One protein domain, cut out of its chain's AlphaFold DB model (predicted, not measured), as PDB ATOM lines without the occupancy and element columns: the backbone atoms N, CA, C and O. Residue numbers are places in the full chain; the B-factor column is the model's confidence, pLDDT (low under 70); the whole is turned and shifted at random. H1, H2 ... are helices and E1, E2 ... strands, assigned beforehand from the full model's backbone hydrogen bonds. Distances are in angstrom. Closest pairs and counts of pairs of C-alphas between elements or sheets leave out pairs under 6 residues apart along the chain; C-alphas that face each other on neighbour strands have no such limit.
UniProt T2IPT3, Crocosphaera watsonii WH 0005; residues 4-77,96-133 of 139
ATOM      1  N   HIS A   4     236.903 174.591 166.169       92.62
ATOM      2  CA  HIS A   4     236.589 173.531 167.132       92.62
ATOM      3  C   HIS A   4     236.553 172.150 166.447       92.62
ATOM      4  O   HIS A   4     235.935 172.031 165.390       92.62
ATOM      5  N   LEU A   5     237.152 171.108 167.047       94.69
ATOM      6  CA  LEU A   5     237.317 169.781 166.418       94.69
ATOM      7  C   LEU A   5     235.991 169.202 165.912       94.69
ATOM      8  O   LEU A   5     235.927 168.712 164.793       94.69
ATOM      9  N   ALA A   6     234.919 169.339 166.698       95.50
ATOM     10  CA  ALA A   6     233.589 168.876 166.297       95.50
ATOM     11  C   ALA A   6     233.145 169.415 164.922       95.50
ATOM     12  O   ALA A   6     232.459 168.710 164.201       95.50
ATOM     13  N   ARG A   7     233.557 170.631 164.528       95.88
ATOM     14  CA  ARG A   7     233.205 171.242 163.230       95.88
ATOM     15  C   ARG A   7     234.125 170.825 162.077       95.88
ATOM     16  O   ARG A   7     233.909 171.276 160.959       95.88
ATOM     17  N   GLN A   8     235.162 170.035 162.347       95.94
ATOM     18  CA  GLN A   8     236.148 169.599 161.351       95.94
ATOM     19  C   GLN A   8     235.962 168.140 160.922       95.94
ATOM     20  O   GLN A   8     236.540 167.729 159.919       95.94
ATOM     21  N   ILE A   9     235.184 167.362 161.672       95.50
ATOM     22  CA  ILE A   9     234.935 165.942 161.405       95.50
ATOM     23  C   ILE A   9     233.482 165.706 160.990       95.50
ATOM     24  O   ILE A   9     232.629 166.584 161.132       95.50
ATOM     25  N   SER A  10     233.193 164.514 160.465       97.06
ATOM     26  CA  SER A  10     231.824 164.163 160.084       97.06
ATOM     27  C   SER A  10     230.916 164.023 161.312       97.06
ATOM     28  O   SER A  10     231.362 163.612 162.385       97.06
ATOM     29  N   TYR A  11     229.621 164.314 161.143       96.62
ATOM     30  CA  TYR A  11     228.622 164.134 162.201       96.62
ATOM     31  C   TYR A  11     228.626 162.698 162.747       96.62
ATOM     32  O   TYR A  11     228.699 162.497 163.955       96.62
ATOM     33  N   ASN A  12     228.611 161.698 161.862       97.56
ATOM     34  CA  ASN A  12     228.565 160.291 162.264       97.56
ATOM     35  C   ASN A  12     229.790 159.888 163.088       97.56
ATOM     36  O   ASN A  12     229.635 159.249 164.123       97.56
ATOM     37  N   GLU A  13     230.988 160.303 162.667       97.88
ATOM     38  CA  GLU A  13     232.215 160.042 163.421       97.88
ATOM     39  C   GLU A  13     232.177 160.721 164.795       97.88
ATOM     40  O   GLU A  13     232.488 160.089 165.803       97.88
ATOM     41  N   LEU A  14     231.743 161.983 164.862       97.81
ATOM     42  CA  LEU A  14     231.636 162.718 166.121       97.81
ATOM     43  C   LEU A  14     230.721 161.992 167.112       97.81
ATOM     44  O   LEU A  14     231.095 161.801 168.269       97.81
ATOM     45  N   ILE A  15     229.536 161.584 166.655       98.00
ATOM     46  CA  ILE A  15     228.554 160.898 167.496       98.00
ATOM     47  C   ILE A  15     229.052 159.523 167.907       98.00
ATOM     48  O   ILE A  15     229.022 159.221 169.094       98.00
ATOM     49  N   GLU A  16     229.604 158.733 166.987       98.31
ATOM     50  CA  GLU A  16     230.193 157.432 167.311       98.31
ATOM     51  C   GLU A  16     231.224 157.553 168.447       98.31
ATOM     52  O   GLU A  16     231.165 156.817 169.433       98.31
ATOM     53  N   LYS A  17     232.146 158.522 168.363       98.50
ATOM     54  CA  LYS A  17     233.175 158.712 169.396       98.50
ATOM     55  C   LYS A  17     232.609 159.231 170.718       98.50
ATOM     56  O   LYS A  17     233.080 158.804 171.771       98.50
ATOM     57  N   LEU A  18     231.611 160.116 170.697       98.38
ATOM     58  CA  LEU A  18     230.955 160.598 171.920       98.38
ATOM     59  C   LEU A  18     230.147 159.499 172.619       98.38
ATOM     60  O   LEU A  18     230.175 159.420 173.846       98.38
ATOM     61  N   GLU A  19     229.485 158.628 171.860       98.31
ATOM     62  CA  GLU A  19     228.752 157.479 172.392       98.31
ATOM     63  C   GLU A  19     229.704 156.458 173.034       98.31
ATOM     64  O   GLU A  19     229.467 156.041 174.167       98.31
ATOM     65  N   ILE A  20     230.851 156.167 172.406       98.62
ATOM     66  CA  ILE A  20     231.910 155.340 173.016       98.62
ATOM     67  C   ILE A  20     232.390 155.941 174.348       98.62
ATOM     68  O   ILE A  20     232.602 155.230 175.333       98.62
ATOM     69  N   GLU A  21     232.581 157.260 174.421       98.69
ATOM     70  CA  GLU A  21     232.985 157.917 175.669       98.69
ATOM     71  C   GLU A  21     231.861 157.947 176.716       98.69
ATOM     72  O   GLU A  21     232.146 157.949 177.918       98.69
ATOM     73  N   LYS A  22     230.594 157.920 176.290       98.56
ATOM     74  CA  LYS A  22     229.439 157.761 177.180       98.56
ATOM     75  C   LYS A  22     229.385 156.359 177.784       98.56
ATOM     76  O   LYS A  22     229.219 156.238 178.995       98.56
ATOM     77  N   GLU A  23     229.615 155.316 176.989       98.50
ATOM     78  CA  GLU A  23     229.696 153.924 177.463       98.50
ATOM     79  C   GLU A  23     230.813 153.725 178.498       98.50
ATOM     80  O   GLU A  23     230.631 153.030 179.496       98.50
ATOM     81  N   LYS A  24     231.948 154.413 178.321       98.44
ATOM     82  CA  LYS A  24     233.054 154.443 179.296       98.44
ATOM     83  C   LYS A  24     232.776 155.312 180.527       98.44
ATOM     84  O   LYS A  24     233.661 155.467 181.364       98.44
ATOM     85  N   ASN A  25     231.595 155.924 180.632       98.50
ATOM     86  CA  ASN A  25     231.239 156.882 181.679       98.50
ATOM     87  C   ASN A  25     232.171 158.112 181.732       98.50
ATOM     88  O   ASN A  25     232.299 158.760 182.772       98.50
ATOM     89  N   ASN A  26     232.829 158.464 180.624       98.69
ATOM     90  CA  ASN A  26     233.635 159.681 180.524       98.69
ATOM     91  C   ASN A  26     232.784 160.899 180.142       98.69
ATOM     92  O   ASN A  26     233.101 162.025 180.527       98.69
ATOM     93  N   VAL A  27     231.689 160.680 179.416       98.69
ATOM     94  CA  VAL A  27     230.743 161.706 178.960       98.69
ATOM     95  C   VAL A  27     229.328 161.326 179.391       98.69
ATOM     96  O   VAL A  27     228.991 160.155 179.499       98.69
ATOM     97  N   TYR A  28     228.496 162.322 179.663       98.62
ATOM     98  CA  TYR A  28     227.053 162.172 179.787       98.62
ATOM     99  C   TYR A  28     226.357 163.135 178.828       98.62
ATOM    100  O   TYR A  28     226.947 164.120 178.370       98.62
ATOM    101  N   GLU A  29     225.085 162.865 178.557       98.19
ATOM    102  CA  GLU A  29     224.249 163.721 177.729       98.19
ATOM    103  C   GLU A  29     223.026 164.233 178.489       98.19
ATOM    104  O   GLU A  29     222.525 163.596 179.416       98.19
ATOM    105  N   THR A  30     222.530 165.394 178.074       98.19
ATOM    106  CA  THR A  30     221.197 165.884 178.442       98.19
ATOM    107  C   THR A  30     220.427 166.204 177.174       98.19
ATOM    108  O   THR A  30     221.019 166.645 176.190       98.19
ATOM    109  N   ARG A  31     219.115 165.961 177.183       98.19
ATOM    110  CA  ARG A  31     218.260 166.085 175.999       98.19
ATOM    111  C   ARG A  31     217.122 167.065 176.237       98.19
ATOM    112  O   ARG A  31     216.574 167.116 177.336       98.19
ATOM    113  N   LEU A  32     216.757 167.806 175.195       97.69
ATOM    114  CA  LEU A  32     215.566 168.652 175.155       97.69
ATOM    115  C   LEU A  32     215.022 168.702 173.726       97.69
ATOM    116  O   LEU A  32     215.598 169.365 172.863       97.69
ATOM    117  N   GLY A  33     213.902 168.023 173.479       97.12
ATOM    118  CA  GLY A  33     213.407 167.835 172.114       97.12
ATOM    119  C   GLY A  33     214.472 167.149 171.251       97.12
ATOM    120  O   GLY A  33     214.994 166.104 171.638       97.12
ATOM    121  N   ASP A  34     214.827 167.772 170.126       98.19
ATOM    122  CA  ASP A  34     215.872 167.279 169.216       98.19
ATOM    123  C   ASP A  34     217.301 167.648 169.643       98.19
ATOM    124  O   ASP A  34     218.268 167.153 169.065       98.19
ATOM    125  N   LEU A  35     217.459 168.508 170.655       98.56
ATOM    126  CA  LEU A  35     218.778 168.931 171.108       98.56
ATOM    127  C   LEU A  35     219.396 167.905 172.051       98.56
ATOM    128  O   LEU A  35     218.770 167.482 173.027       98.56
ATOM    129  N   ILE A  36     220.666 167.594 171.806       98.62
ATOM    130  CA  ILE A  36     221.518 166.820 172.709       98.62
ATOM    131  C   ILE A  36     222.694 167.699 173.120       98.62
ATOM    132  O   ILE A  36     223.372 168.279 172.274       98.62
ATOM    133  N   LEU A  37     222.937 167.788 174.426       98.75
ATOM    134  CA  LEU A  37     224.109 168.434 175.003       98.75
ATOM    135  C   LEU A  37     225.024 167.376 175.611       98.75
ATOM    136  O   LEU A  37     224.586 166.645 176.496       98.75
ATOM    137  N   TYR A  38     226.296 167.369 175.214       98.75
ATOM    138  CA  TYR A  38     227.327 166.477 175.748       98.75
ATOM    139  C   TYR A  38     228.252 167.196 176.740       98.75
ATOM    140  O   TYR A  38     228.788 168.279 176.461       98.75
ATOM    141  N   CYS A  39     228.477 166.573 177.899       98.75
ATOM    142  CA  CYS A  39     229.385 167.064 178.933       98.75
ATOM    143  C   CYS A  39     230.201 165.923 179.564       98.75
ATOM    144  O   CYS A  39     229.663 164.861 179.857       98.75
ATOM    145  N   TYR A  40     231.487 166.138 179.836       98.56
ATOM    146  CA  TYR A  40     232.309 165.181 180.570       98.56
ATOM    147  C   TYR A  40     231.792 164.970 182.001       98.56
ATOM    148  O   TYR A  40     231.259 165.884 182.646       98.56
ATOM    149  N   THR A  41     231.984 163.764 182.520       98.56
ATOM    150  CA  THR A  41     231.561 163.358 183.864       98.56
ATOM    151  C   THR A  41     232.616 163.698 184.918       98.56
ATOM    152  O   THR A  41     233.781 163.969 184.622       98.56
ATOM    153  N   LYS A  42     232.230 163.608 186.196       97.88
ATOM    154  CA  LYS A  42     233.195 163.602 187.307       97.88
ATOM    155  C   LYS A  42     234.152 162.406 187.227       97.88
ATOM    156  O   LYS A  42     235.315 162.548 187.581       97.88
ATOM    157  N   HIS A  43     233.680 161.257 186.735       98.25
ATOM    158  CA  HIS A  43     234.504 160.062 186.540       98.25
ATOM    159  C   HIS A  43     235.673 160.331 185.580       98.25
ATOM    160  O   HIS A  43     236.804 159.986 185.912       98.25
ATOM    161  N   CYS A  44     235.431 161.012 184.455       97.88
ATOM    162  CA  CYS A  44     236.496 161.416 183.532       97.88
ATOM    163  C   CYS A  44     237.534 162.319 184.214       97.88
ATOM    164  O   CYS A  44     238.734 162.104 184.069       97.88
ATOM    165  N   VAL A  45     237.060 163.288 185.010       96.12
ATOM    166  CA  VAL A  45     237.922 164.230 185.740       96.12
ATOM    167  C   VAL A  45     238.810 163.506 186.746       96.12
ATOM    168  O   VAL A  45     240.021 163.692 186.712       96.12
ATOM    169  N   TYR A  46     238.230 162.681 187.621       95.56
ATOM    170  CA  TYR A  46     238.974 162.015 188.693       95.56
ATOM    171  C   TYR A  46     239.996 161.004 188.173       95.56
ATOM    172  O   TYR A  46     241.072 160.890 188.750       95.56
ATOM    173  N   ASN A  47     239.676 160.294 187.089       96.06
ATOM    174  CA  ASN A  47     240.576 159.297 186.503       96.06
ATOM    175  C   ASN A  47     241.525 159.882 185.449       96.06
ATOM    176  O   ASN A  47     242.322 159.147 184.881       96.06
ATOM    177  N   ALA A  48     241.430 161.185 185.164       94.69
ATOM    178  CA  ALA A  48     242.188 161.851 184.109       94.69
ATOM    179  C   ALA A  48     242.086 161.153 182.733       94.69
ATOM    180  O   ALA A  48     243.036 161.160 181.953       94.69
ATOM    181  N   ASN A  49     240.913 160.597 182.405       95.94
ATOM    182  CA  ASN A  49     240.653 159.854 181.162       95.94
ATOM    183  C   ASN A  49     240.464 160.783 179.947       95.94
ATOM    184  O   ASN A  49     239.540 160.600 179.157       95.94
ATOM    185  N   TRP A  50     241.282 161.822 179.806       96.88
ATOM    186  CA  TRP A  50     241.099 162.861 178.795       96.88
ATOM    187  C   TRP A  50     241.583 162.419 177.413       96.88
ATOM    188  O   TRP A  50     242.648 161.826 177.268       96.88
ATOM    189  N   ASN A  51     240.809 162.739 176.379       96.62
ATOM    190  CA  ASN A  51     241.192 162.552 174.982       96.62
ATOM    191  C   ASN A  51     240.586 163.646 174.090       96.62
ATOM    192  O   ASN A  51     239.842 164.519 174.547       96.62
ATOM    193  N   GLN A  52     240.898 163.606 172.795       96.50
ATOM    194  CA  GLN A  52     240.441 164.622 171.845       96.50
ATOM    195  C   GLN A  52     238.911 164.730 171.725       96.50
ATOM    196  O   GLN A  52     238.434 165.783 171.323       96.50
ATOM    197  N   TRP A  53     238.143 163.703 172.115       97.75
ATOM    198  CA  TRP A  53     236.679 163.668 172.011       97.75
ATOM    199  C   TRP A  53     235.996 164.199 173.270       97.75
ATOM    200  O   TRP A  53     235.206 165.141 173.206       97.75
ATOM    201  N   ASN A  54     236.326 163.644 174.437       98.00
ATOM    202  CA  ASN A  54     235.678 164.036 175.692       98.00
ATOM    203  C   ASN A  54     236.075 165.449 176.159       98.00
ATOM    204  O   ASN A  54     235.320 166.094 176.887       98.00
ATOM    205  N   THR A  55     237.189 165.990 175.659       97.62
ATOM    206  CA  THR A  55     237.550 167.404 175.840       97.62
ATOM    207  C   THR A  55     236.607 168.354 175.101       97.62
ATOM    208  O   THR A  55     236.411 169.477 175.567       97.62
ATOM    209  N   GLN A  56     235.967 167.916 174.011       97.56
ATOM    210  CA  GLN A  56     234.948 168.700 173.297       97.56
ATOM    211  C   GLN A  56     233.594 168.676 174.018       97.56
ATOM    212  O   GLN A  56     232.798 169.602 173.877       97.56
ATOM    213  N   ALA A  57     233.324 167.638 174.817       98.12
ATOM    214  CA  ALA A  57     232.106 167.497 175.606       98.12
ATOM    215  C   ALA A  57     232.136 168.442 176.820       98.12
ATOM    216  O   ALA A  57     232.248 168.026 177.971       98.12
ATOM    217  N   ARG A  58     232.061 169.752 176.580       97.94
ATOM    218  CA  ARG A  58     231.993 170.800 177.610       97.94
ATOM    219  C   ARG A  58     230.793 171.718 177.362       97.94
ATOM    220  O   ARG A  58     230.902 172.939 177.438       97.94
ATOM    221  N   GLY A  59     229.650 171.109 177.052       98.31
ATOM    222  CA  GLY A  59     228.448 171.803 176.593       98.31
ATOM    223  C   GLY A  59     228.358 171.887 175.072       98.31
ATOM    224  O   GLY A  59     227.812 172.849 174.545       98.31
ATOM    225  N   LEU A  60     228.926 170.907 174.365       98.62
ATOM    226  CA  LEU A  60     228.715 170.734 172.928       98.62
ATOM    227  C   LEU A  60     227.236 170.422 172.692       98.62
ATOM    228  O   LEU A  60     226.726 169.480 173.299       98.62
ATOM    229  N   ILE A  61     226.568 171.199 171.840       98.69
ATOM    230  CA  ILE A  61     225.141 171.027 171.534       98.69
ATOM    231  C   ILE A  61     224.988 170.653 170.066       98.69
ATOM    232  O   ILE A  61     225.556 171.320 169.196       98.69
ATOM    233  N   ILE A  62     224.185 169.628 169.803       98.50
ATOM    234  CA  ILE A  62     223.802 169.187 168.461       98.50
ATOM    235  C   ILE A  62     222.279 169.106 168.320       98.50
ATOM    236  O   ILE A  62     221.579 168.914 169.314       98.50
ATOM    237  N   ASP A  63     221.783 169.221 167.092       98.38
ATOM    238  CA  ASP A  63     220.416 168.853 166.712       98.38
ATOM    239  C   ASP A  63     220.470 167.469 166.050       98.38
ATOM    240  O   ASP A  63     221.050 167.299 164.978       98.38
ATOM    241  N   GLN A  64     219.880 166.464 166.697       97.81
ATOM    242  CA  GLN A  64     219.909 165.085 166.200       97.81
ATOM    243  C   GLN A  64     219.044 164.868 164.950       97.81
ATOM    244  O   GLN A  64     219.270 163.916 164.204       97.81
ATOM    245  N   ARG A  65     218.036 165.722 164.733       97.69
ATOM    246  CA  ARG A  65     217.104 165.627 163.606       97.69
ATOM    247  C   ARG A  65     217.729 166.211 162.347       97.69
ATOM    248  O   ARG A  65     217.575 165.625 161.280       97.69
ATOM    249  N   THR A  66     218.415 167.350 162.458       97.62
ATOM    250  CA  THR A  66     219.110 167.979 161.317       97.62
ATOM    251  C   THR A  66     220.556 167.517 161.159       97.62
ATOM    252  O   THR A  66     221.143 167.744 160.105       97.62
ATOM    253  N   GLN A  67     221.111 166.837 162.169       97.50
ATOM    254  CA  GLN A  67     222.518 166.430 162.243       97.50
ATOM    255  C   GLN A  67     223.495 167.619 162.262       97.50
ATOM    256  O   GLN A  67     224.641 167.523 161.819       97.50
ATOM    257  N   GLU A  68     223.053 168.758 162.794       96.81
ATOM    258  CA  GLU A  68     223.845 169.985 162.845       96.81
ATOM    259  C   GLU A  68     224.494 170.210 164.212       96.81
ATOM    260  O   GLU A  68     223.940 169.894 165.269       96.81
ATOM    261  N   ILE A  69     225.668 170.844 164.199       97.88
ATOM    262  CA  ILE A  69     226.350 171.302 165.411       97.88
ATOM    263  C   ILE A  69     225.870 172.709 165.755       97.88
ATOM    264  O   ILE A  69     226.285 173.704 165.150       97.88
ATOM    265  N   VAL A  70     225.029 172.777 166.780       98.19
ATOM    266  CA  VAL A  70     224.343 173.991 167.226       98.19
ATOM    267  C   VAL A  70     225.273 174.899 168.031       98.19
ATOM    268  O   VAL A  70     225.292 176.108 167.811       98.19
ATOM    269  N   ALA A  71     226.094 174.345 168.932       98.00
ATOM    270  CA  ALA A  71     226.999 175.142 169.764       98.00
ATOM    271  C   ALA A  71     228.319 174.426 170.064       98.00
ATOM    272  O   ALA A  71     228.326 173.257 170.437       98.00
ATOM    273  N   THR A  72     229.431 175.159 169.963       97.75
ATOM    274  CA  THR A  72     230.794 174.678 170.254       97.75
ATOM    275  C   THR A  72     231.482 175.614 171.251       97.75
ATOM    276  O   THR A  72     232.190 176.529 170.819       97.75
ATOM    277  N   PRO A  73     231.237 175.463 172.566       96.19
ATOM    278  CA  PRO A  73     231.911 176.265 173.586       96.19
ATOM    279  C   PRO A  73     233.402 175.907 173.679       96.19
ATOM    280  O   PRO A  73     233.885 175.004 172.997       96.19
ATOM    281  N   PHE A  74     234.140 176.594 174.556       94.94
ATOM    282  CA  PHE A  74     235.537 176.253 174.823       94.94
ATOM    283  C   PHE A  74     235.681 174.776 175.226       94.94
ATOM    284  O   PHE A  74     235.009 174.358 176.184       94.94
ATOM    285  N   PRO A  75     236.587 174.018 174.576       95.94
ATOM    286  CA  PRO A  75     236.977 172.689 175.031       95.94
ATOM    287  C   PRO A  75     237.491 172.710 176.477       95.94
ATOM    288  O   PRO A  75     237.827 173.760 177.036       95.94
ATOM    289  N   LYS A  76     237.566 171.540 177.119       95.81
ATOM    290  CA  LYS A  76     238.216 171.404 178.429       95.81
ATOM    291  C   LYS A  76     239.669 171.877 178.329       95.81
ATOM    292  O   LYS A  76     240.473 171.289 177.620       95.81
ATOM    293  N   PHE A  77     239.989 172.902 179.109       93.81
ATOM    294  CA  PHE A  77     241.349 173.327 179.427       93.81
ATOM    295  C   PHE A  77     241.666 172.969 180.878       93.81
ATOM    296  O   PHE A  77     240.758 172.731 181.684       93.81
ATOM    297  N   GLU A  96     241.090 187.523 183.708       97.06
ATOM    298  CA  GLU A  96     240.433 187.281 184.990       97.06
ATOM    299  C   GLU A  96     239.521 186.048 184.895       97.06
ATOM    300  O   GLU A  96     238.668 185.936 184.009       97.06
ATOM    301  N   LYS A  97     239.679 185.111 185.835       95.44
ATOM    302  CA  LYS A  97     238.824 183.927 185.930       95.44
ATOM    303  C   LYS A  97     237.636 184.216 186.846       95.44
ATOM    304  O   LYS A  97     237.678 183.903 188.033       95.44
ATOM    305  N   LEU A  98     236.573 184.769 186.264       96.00
ATOM    306  CA  LEU A  98     235.319 185.048 186.969       96.00
ATOM    307  C   LEU A  98     234.739 183.780 187.625       96.00
ATOM    308  O   LEU A  98     234.713 182.704 187.012       96.00
ATOM    309  N   ASP A  99     234.252 183.916 188.861       95.69
ATOM    310  CA  ASP A  99     233.600 182.833 189.603       95.69
ATOM    311  C   ASP A  99     232.086 182.850 189.372       95.69
ATOM    312  O   ASP A  99     231.342 183.662 189.916       95.69
ATOM    313  N   GLY A 100     231.627 181.962 188.497       95.25
ATOM    314  CA  GLY A 100     230.232 181.899 188.097       95.25
ATOM    315  C   GLY A 100     229.916 180.658 187.274       95.25
ATOM    316  O   GLY A 100     230.649 179.669 187.258       95.25
ATOM    317  N   SER A 101     228.789 180.706 186.566       95.38
ATOM    318  CA  SER A 101     228.375 179.639 185.653       95.38
ATOM    319  C   SER A 101     228.659 180.024 184.209       95.38
ATOM    320  O   SER A 101     228.246 181.087 183.759       95.38
ATOM    321  N   LEU A 102     229.308 179.130 183.458       96.44
ATOM    322  CA  LEU A 102     229.417 179.271 182.006       96.44
ATOM    323  C   LEU A 102     228.016 179.280 181.387       96.44
ATOM    324  O   LEU A 102     227.275 178.310 181.566       96.44
ATOM    325  N   ILE A 103     227.719 180.323 180.613       97.69
ATOM    326  CA  ILE A 103     226.536 180.413 179.760       97.69
ATOM    327  C   ILE A 103     226.959 180.242 178.303       97.69
ATOM    328  O   ILE A 103     227.873 180.905 177.822       97.69
ATOM    329  N   ILE A 104     226.286 179.328 177.615       98.19
ATOM    330  CA  ILE A 104     226.455 179.037 176.196       98.19
ATOM    331  C   ILE A 104     225.251 179.634 175.485       98.19
ATOM    332  O   ILE A 104     224.142 179.128 175.644       98.19
ATOM    333  N   CYS A 105     225.461 180.702 174.721       97.44
ATOM    334  CA  CYS A 105     224.430 181.291 173.871       97.44
ATOM    335  C   CYS A 105     224.438 180.599 172.508       97.44
ATOM    336  O   CYS A 105     225.493 180.463 171.886       97.44
ATOM    337  N   TYR A 106     223.274 180.168 172.036       97.50
ATOM    338  CA  TYR A 106     223.133 179.508 170.743       97.50
ATOM    339  C   TYR A 106     221.813 179.889 170.080       97.50
ATOM    340  O   TYR A 106     220.834 180.208 170.755       97.50
ATOM    341  N   TYR A 107     221.792 179.884 168.752       96.75
ATOM    342  CA  TYR A 107     220.601 180.221 167.981       96.75
ATOM    343  C   TYR A 107     219.912 178.940 167.525       96.75
ATOM    344  O   TYR A 107     220.540 178.082 166.908       96.75
ATOM    345  N   TYR A 108     218.631 178.791 167.855       96.94
ATOM    346  CA  TYR A 108     217.871 177.586 167.541       96.94
ATOM    347  C   TYR A 108     216.391 177.914 167.348       96.94
ATOM    348  O   TYR A 108     215.803 178.637 168.155       96.94
ATOM    349  N   GLN A 109     215.791 177.387 166.274       94.44
ATOM    350  CA  GLN A 109     214.388 177.628 165.900       94.44
ATOM    351  C   GLN A 109     214.012 179.121 165.915       94.44
ATOM    352  O   GLN A 109     213.074 179.547 166.590       94.44
ATOM    353  N   ASN A 110     214.779 179.923 165.174       95.56
ATOM    354  CA  ASN A 110     214.596 181.370 165.025       95.56
ATOM    355  C   ASN A 110     214.641 182.187 166.327       95.56
ATOM    356  O   ASN A 110     214.117 183.296 166.375       95.56
ATOM    357  N   ASN A 111     215.251 181.652 167.388       95.62
ATOM    358  CA  ASN A 111     215.342 182.327 168.674       95.62
ATOM    359  C   ASN A 111     216.697 182.082 169.340       95.62
ATOM    360  O   ASN A 111     217.265 180.990 169.257       95.62
ATOM    361  N   TRP A 112     217.192 183.087 170.061       95.94
ATOM    362  CA  TRP A 112     218.336 182.909 170.948       95.94
ATOM    363  C   TRP A 112     217.948 182.067 172.161       95.94
ATOM    364  O   TRP A 112     216.903 182.256 172.790       95.94
ATOM    365  N   GLN A 113     218.818 181.121 172.478       97.00
ATOM    366  CA  GLN A 113     218.716 180.215 173.603       97.00
ATOM    367  C   GLN A 113     220.012 180.269 174.405       97.00
ATOM    368  O   GLN A 113     221.062 180.705 173.923       97.00
ATOM    369  N   THR A 114     219.931 179.787 175.634       97.75
ATOM    370  CA  THR A 114     221.064 179.676 176.540       97.75
ATOM    371  C   THR A 114     221.118 178.266 177.108       97.75
ATOM    372  O   THR A 114     220.095 177.598 177.257       97.75
ATOM    373  N   ALA A 115     222.310 177.811 177.469       98.19
ATOM    374  CA  ALA A 115     222.528 176.599 178.248       98.19
ATOM    375  C   ALA A 115     223.663 176.830 179.244       98.19
ATOM    376  O   ALA A 115     224.522 177.686 179.030       98.19
ATOM    377  N   THR A 116     223.708 176.047 180.319       98.19
ATOM    378  CA  THR A 116     224.961 175.893 181.067       98.19
ATOM    379  C   THR A 116     225.773 174.749 180.479       98.19
ATOM    380  O   THR A 116     225.256 173.929 179.725       98.19
ATOM    381  N   LYS A 117     227.047 174.648 180.878       97.19
ATOM    382  CA  LYS A 117     228.000 173.603 180.448       97.19
ATOM    383  C   LYS A 117     227.421 172.180 180.369       97.19
ATOM    384  O   LYS A 117     227.908 171.377 179.589       97.19
ATOM    385  N   GLY A 118     226.455 171.846 181.224       97.19
ATOM    386  CA  GLY A 118     225.944 170.487 181.386       97.19
ATOM    387  C   GLY A 118     224.425 170.346 181.349       97.19
ATOM    388  O   GLY A 118     223.950 169.276 181.714       97.19
ATOM    389  N   ASN A 119     223.666 171.404 181.032       96.94
ATOM    390  CA  ASN A 119     222.200 171.371 181.068       96.94
ATOM    391  C   ASN A 119     221.584 172.470 180.178       96.94
ATOM    392  O   ASN A 119     221.939 173.646 180.300       96.94
ATOM    393  N   LEU A 120     220.628 172.085 179.328       97.19
ATOM    394  CA  LEU A 120     219.937 172.960 178.371       97.19
ATOM    395  C   LEU A 120     218.926 173.932 179.017       97.19
ATOM    396  O   LEU A 120     218.621 174.963 178.430       97.19
ATOM    397  N   GLN A 121     218.413 173.651 180.221       95.25
ATOM    398  CA  GLN A 121     217.368 174.452 180.887       95.25
ATOM    399  C   GLN A 121     217.622 174.678 182.384       95.25
ATOM    400  O   GLN A 121     216.684 174.757 183.176       95.25
ATOM    401  N   SER A 122     218.883 174.792 182.802       94.88
ATOM    402  CA  SER A 122     219.210 175.130 184.194       94.88
ATOM    403  C   SER A 122     218.673 176.507 184.605       94.88
ATOM    404  O   SER A 122     218.464 177.384 183.767       94.88
ATOM    405  N   ILE A 123     218.515 176.738 185.912       94.81
ATOM    406  CA  ILE A 123     218.076 178.037 186.453       94.81
ATOM    407  C   ILE A 123     219.019 179.164 186.007       94.81
ATOM    408  O   ILE A 123     218.566 180.245 185.644       94.81
ATOM    409  N   GLN A 124     220.332 178.921 185.995       95.69
ATOM    410  CA  GLN A 124     221.326 179.896 185.542       95.69
ATOM    411  C   GLN A 124     221.158 180.216 184.054       95.69
ATOM    412  O   GLN A 124     221.233 181.381 183.677       95.69
ATOM    413  N   SER A 125     220.878 179.203 183.226       94.81
ATOM    414  CA  SER A 125     220.540 179.411 181.817       94.81
ATOM    415  C   SER A 125     219.280 180.271 181.672       94.81
ATOM    416  O   SER A 125     219.299 181.284 180.981       94.81
ATOM    417  N   GLN A 126     218.202 179.935 182.381       94.12
ATOM    418  CA  GLN A 126     216.942 180.680 182.308       94.12
ATOM    419  C   GLN A 126     217.106 182.145 182.742       94.12
ATOM    420  O   GLN A 126     216.597 183.043 182.070       94.12
ATOM    421  N   LYS A 127     217.868 182.396 183.816       93.69
ATOM    422  CA  LYS A 127     218.209 183.752 184.269       93.69
ATOM    423  C   LYS A 127     219.016 184.522 183.223       93.69
ATOM    424  O   LYS A 127     218.742 185.693 183.004       93.69
ATOM    425  N   ALA A 128     219.978 183.872 182.565       93.31
ATOM    426  CA  ALA A 128     220.771 184.504 181.513       93.31
ATOM    427  C   ALA A 128     219.937 184.851 180.269       93.31
ATOM    428  O   ALA A 128     220.191 185.868 179.633       93.31
ATOM    429  N   LYS A 129     218.927 184.034 179.937       90.56
ATOM    430  CA  LYS A 129     218.010 184.302 178.820       90.56
ATOM    431  C   LYS A 129     217.099 185.505 179.072       90.56
ATOM    432  O   LYS A 129     216.830 186.262 178.147       90.56
ATOM    433  N   ASN A 130     216.631 185.660 180.310       87.44
ATOM    434  CA  ASN A 130     215.671 186.685 180.718       87.44
ATOM    435  C   ASN A 130     216.225 187.502 181.904       87.44
ATOM    436  O   ASN A 130     215.727 187.355 183.027       87.44
ATOM    437  N   PRO A 131     217.246 188.348 181.697       70.25
ATOM    438  CA  PRO A 131     217.948 189.030 182.787       70.25
ATOM    439  C   PRO A 131     217.035 189.909 183.659       70.25
ATOM    440  O   PRO A 131     217.217 189.954 184.875       70.25
ATOM    441  N   ASP A 132     215.987 190.506 183.085       68.94
ATOM    442  CA  ASP A 132     215.032 191.357 183.815       68.94
ATOM    443  C   ASP A 132     214.233 190.585 184.880       68.94
ATOM    444  O   ASP A 132     213.872 191.135 185.920       68.94
ATOM    445  N   SER A 133     214.015 189.281 184.677       59.31
ATOM    446  CA  SER A 133     213.342 188.424 185.665       59.31
ATOM    447  C   SER A 133     214.214 188.125 186.895       59.31
ATOM    448  O   SER A 133     213.698 187.772 187.957       59.31
TER     449      SER A 133
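AT A GLANCE: This is residues 4 to 77 and 96 to 133 of the 139 residues of a protein of Crocosphaera watsonii WH 0005 (UniProt T2IPT3). A twisted sheet of four strands, E1 to E4, stands as a wall with the helix H1 over one face and the small hairpin E5 and E6 partly face to face with the other, a small, uneven sandwich. The short helix H3 packs on the hairpin, and H2 sits off the sheet at the end of E2. There are 112 printed residues with three named helices and six named strands, in the order H1 E1 E2 H2 E3 E4 E5 E6 H3; the larger sheet runs E1 E2 E3 E4, and both sheets are antiparallel. The class is mixed, helices and strands; the whole is compact, with a radius of gyration of the C-alphas of 13.9 A and spans of 41 by 34 by 23 A.

IN THESE COORDINATES: Find C-alpha 11 at (228.622, 164.134, 162.201); from there H1 runs 18.4 A through residues 11 to 23. Next come E1, residues 27 to 32, 17.1 A, and E2, residues 35 to 40, 16.9 A. H2, residues 42 to 47, spans 8.6 A. Then look for E3, residues 58 to 63, 16.0 A, which begins at C-alpha 58 at (231.993, 170.800, 177.610), and E4, residues 68 to 71, 9.2 A. Beyond the cut are E5, residues 103 to 108, 15.2 A, and E6, residues 111 to 116, 17.0 A. H3, residues 123 to 129, 9.9 A, ends at C-alpha 129 at (218.010, 184.302, 178.820).

HOW THE PARTS SIT: Start with the sheet, only just strongly twisted, its C-alphas up to 4.1 A off the best plane. In the hairpin E1 and E2, N 28 and O 39 are 2.8 A apart, within hydrogen-bond range; between E2 and E3, N 62 and O 36 are at 2.9 A; in the hairpin E3 and E4, N 63 and O 68 are at 2.9 A. H1 is on this sheet, two layers with the helix on one face, at a height over the sheet of 9.2 A; its closest C-alphas to E1 are Glu 21 and Val 27, 5.5 A. H2 is only just not on the sheet, with 4 pairs of C-alphas within 10 A. Now look at the hairpin E5 and E6, where N 104 and O 115 are 2.8 A apart. It forms a sandwich, two sheets face to face, with the first sheet, strands at 19 degrees; the closest C-alphas of E4 and E5 are Ala 71 and Tyr 106, 5.9 A. The closest C-alphas of E6 and H3 are Ala 115 and Ser 125, 5.0 A. In H1, H2 and H3 every O i to N i+4 pair is within hydrogen-bond range.

THE WHOLE: The two C-alphas farthest apart are those of Lys 24 and Asp 132, 41.3 A. Residues 78 to 95 are not printed, and C-alphas 77 and 96 stand 15.0 A apart across the cut. Of the links that are printed whole, none is long. Mean pLDDT of the printed part is 96.1; look for values under 70 at residues 132 to 133.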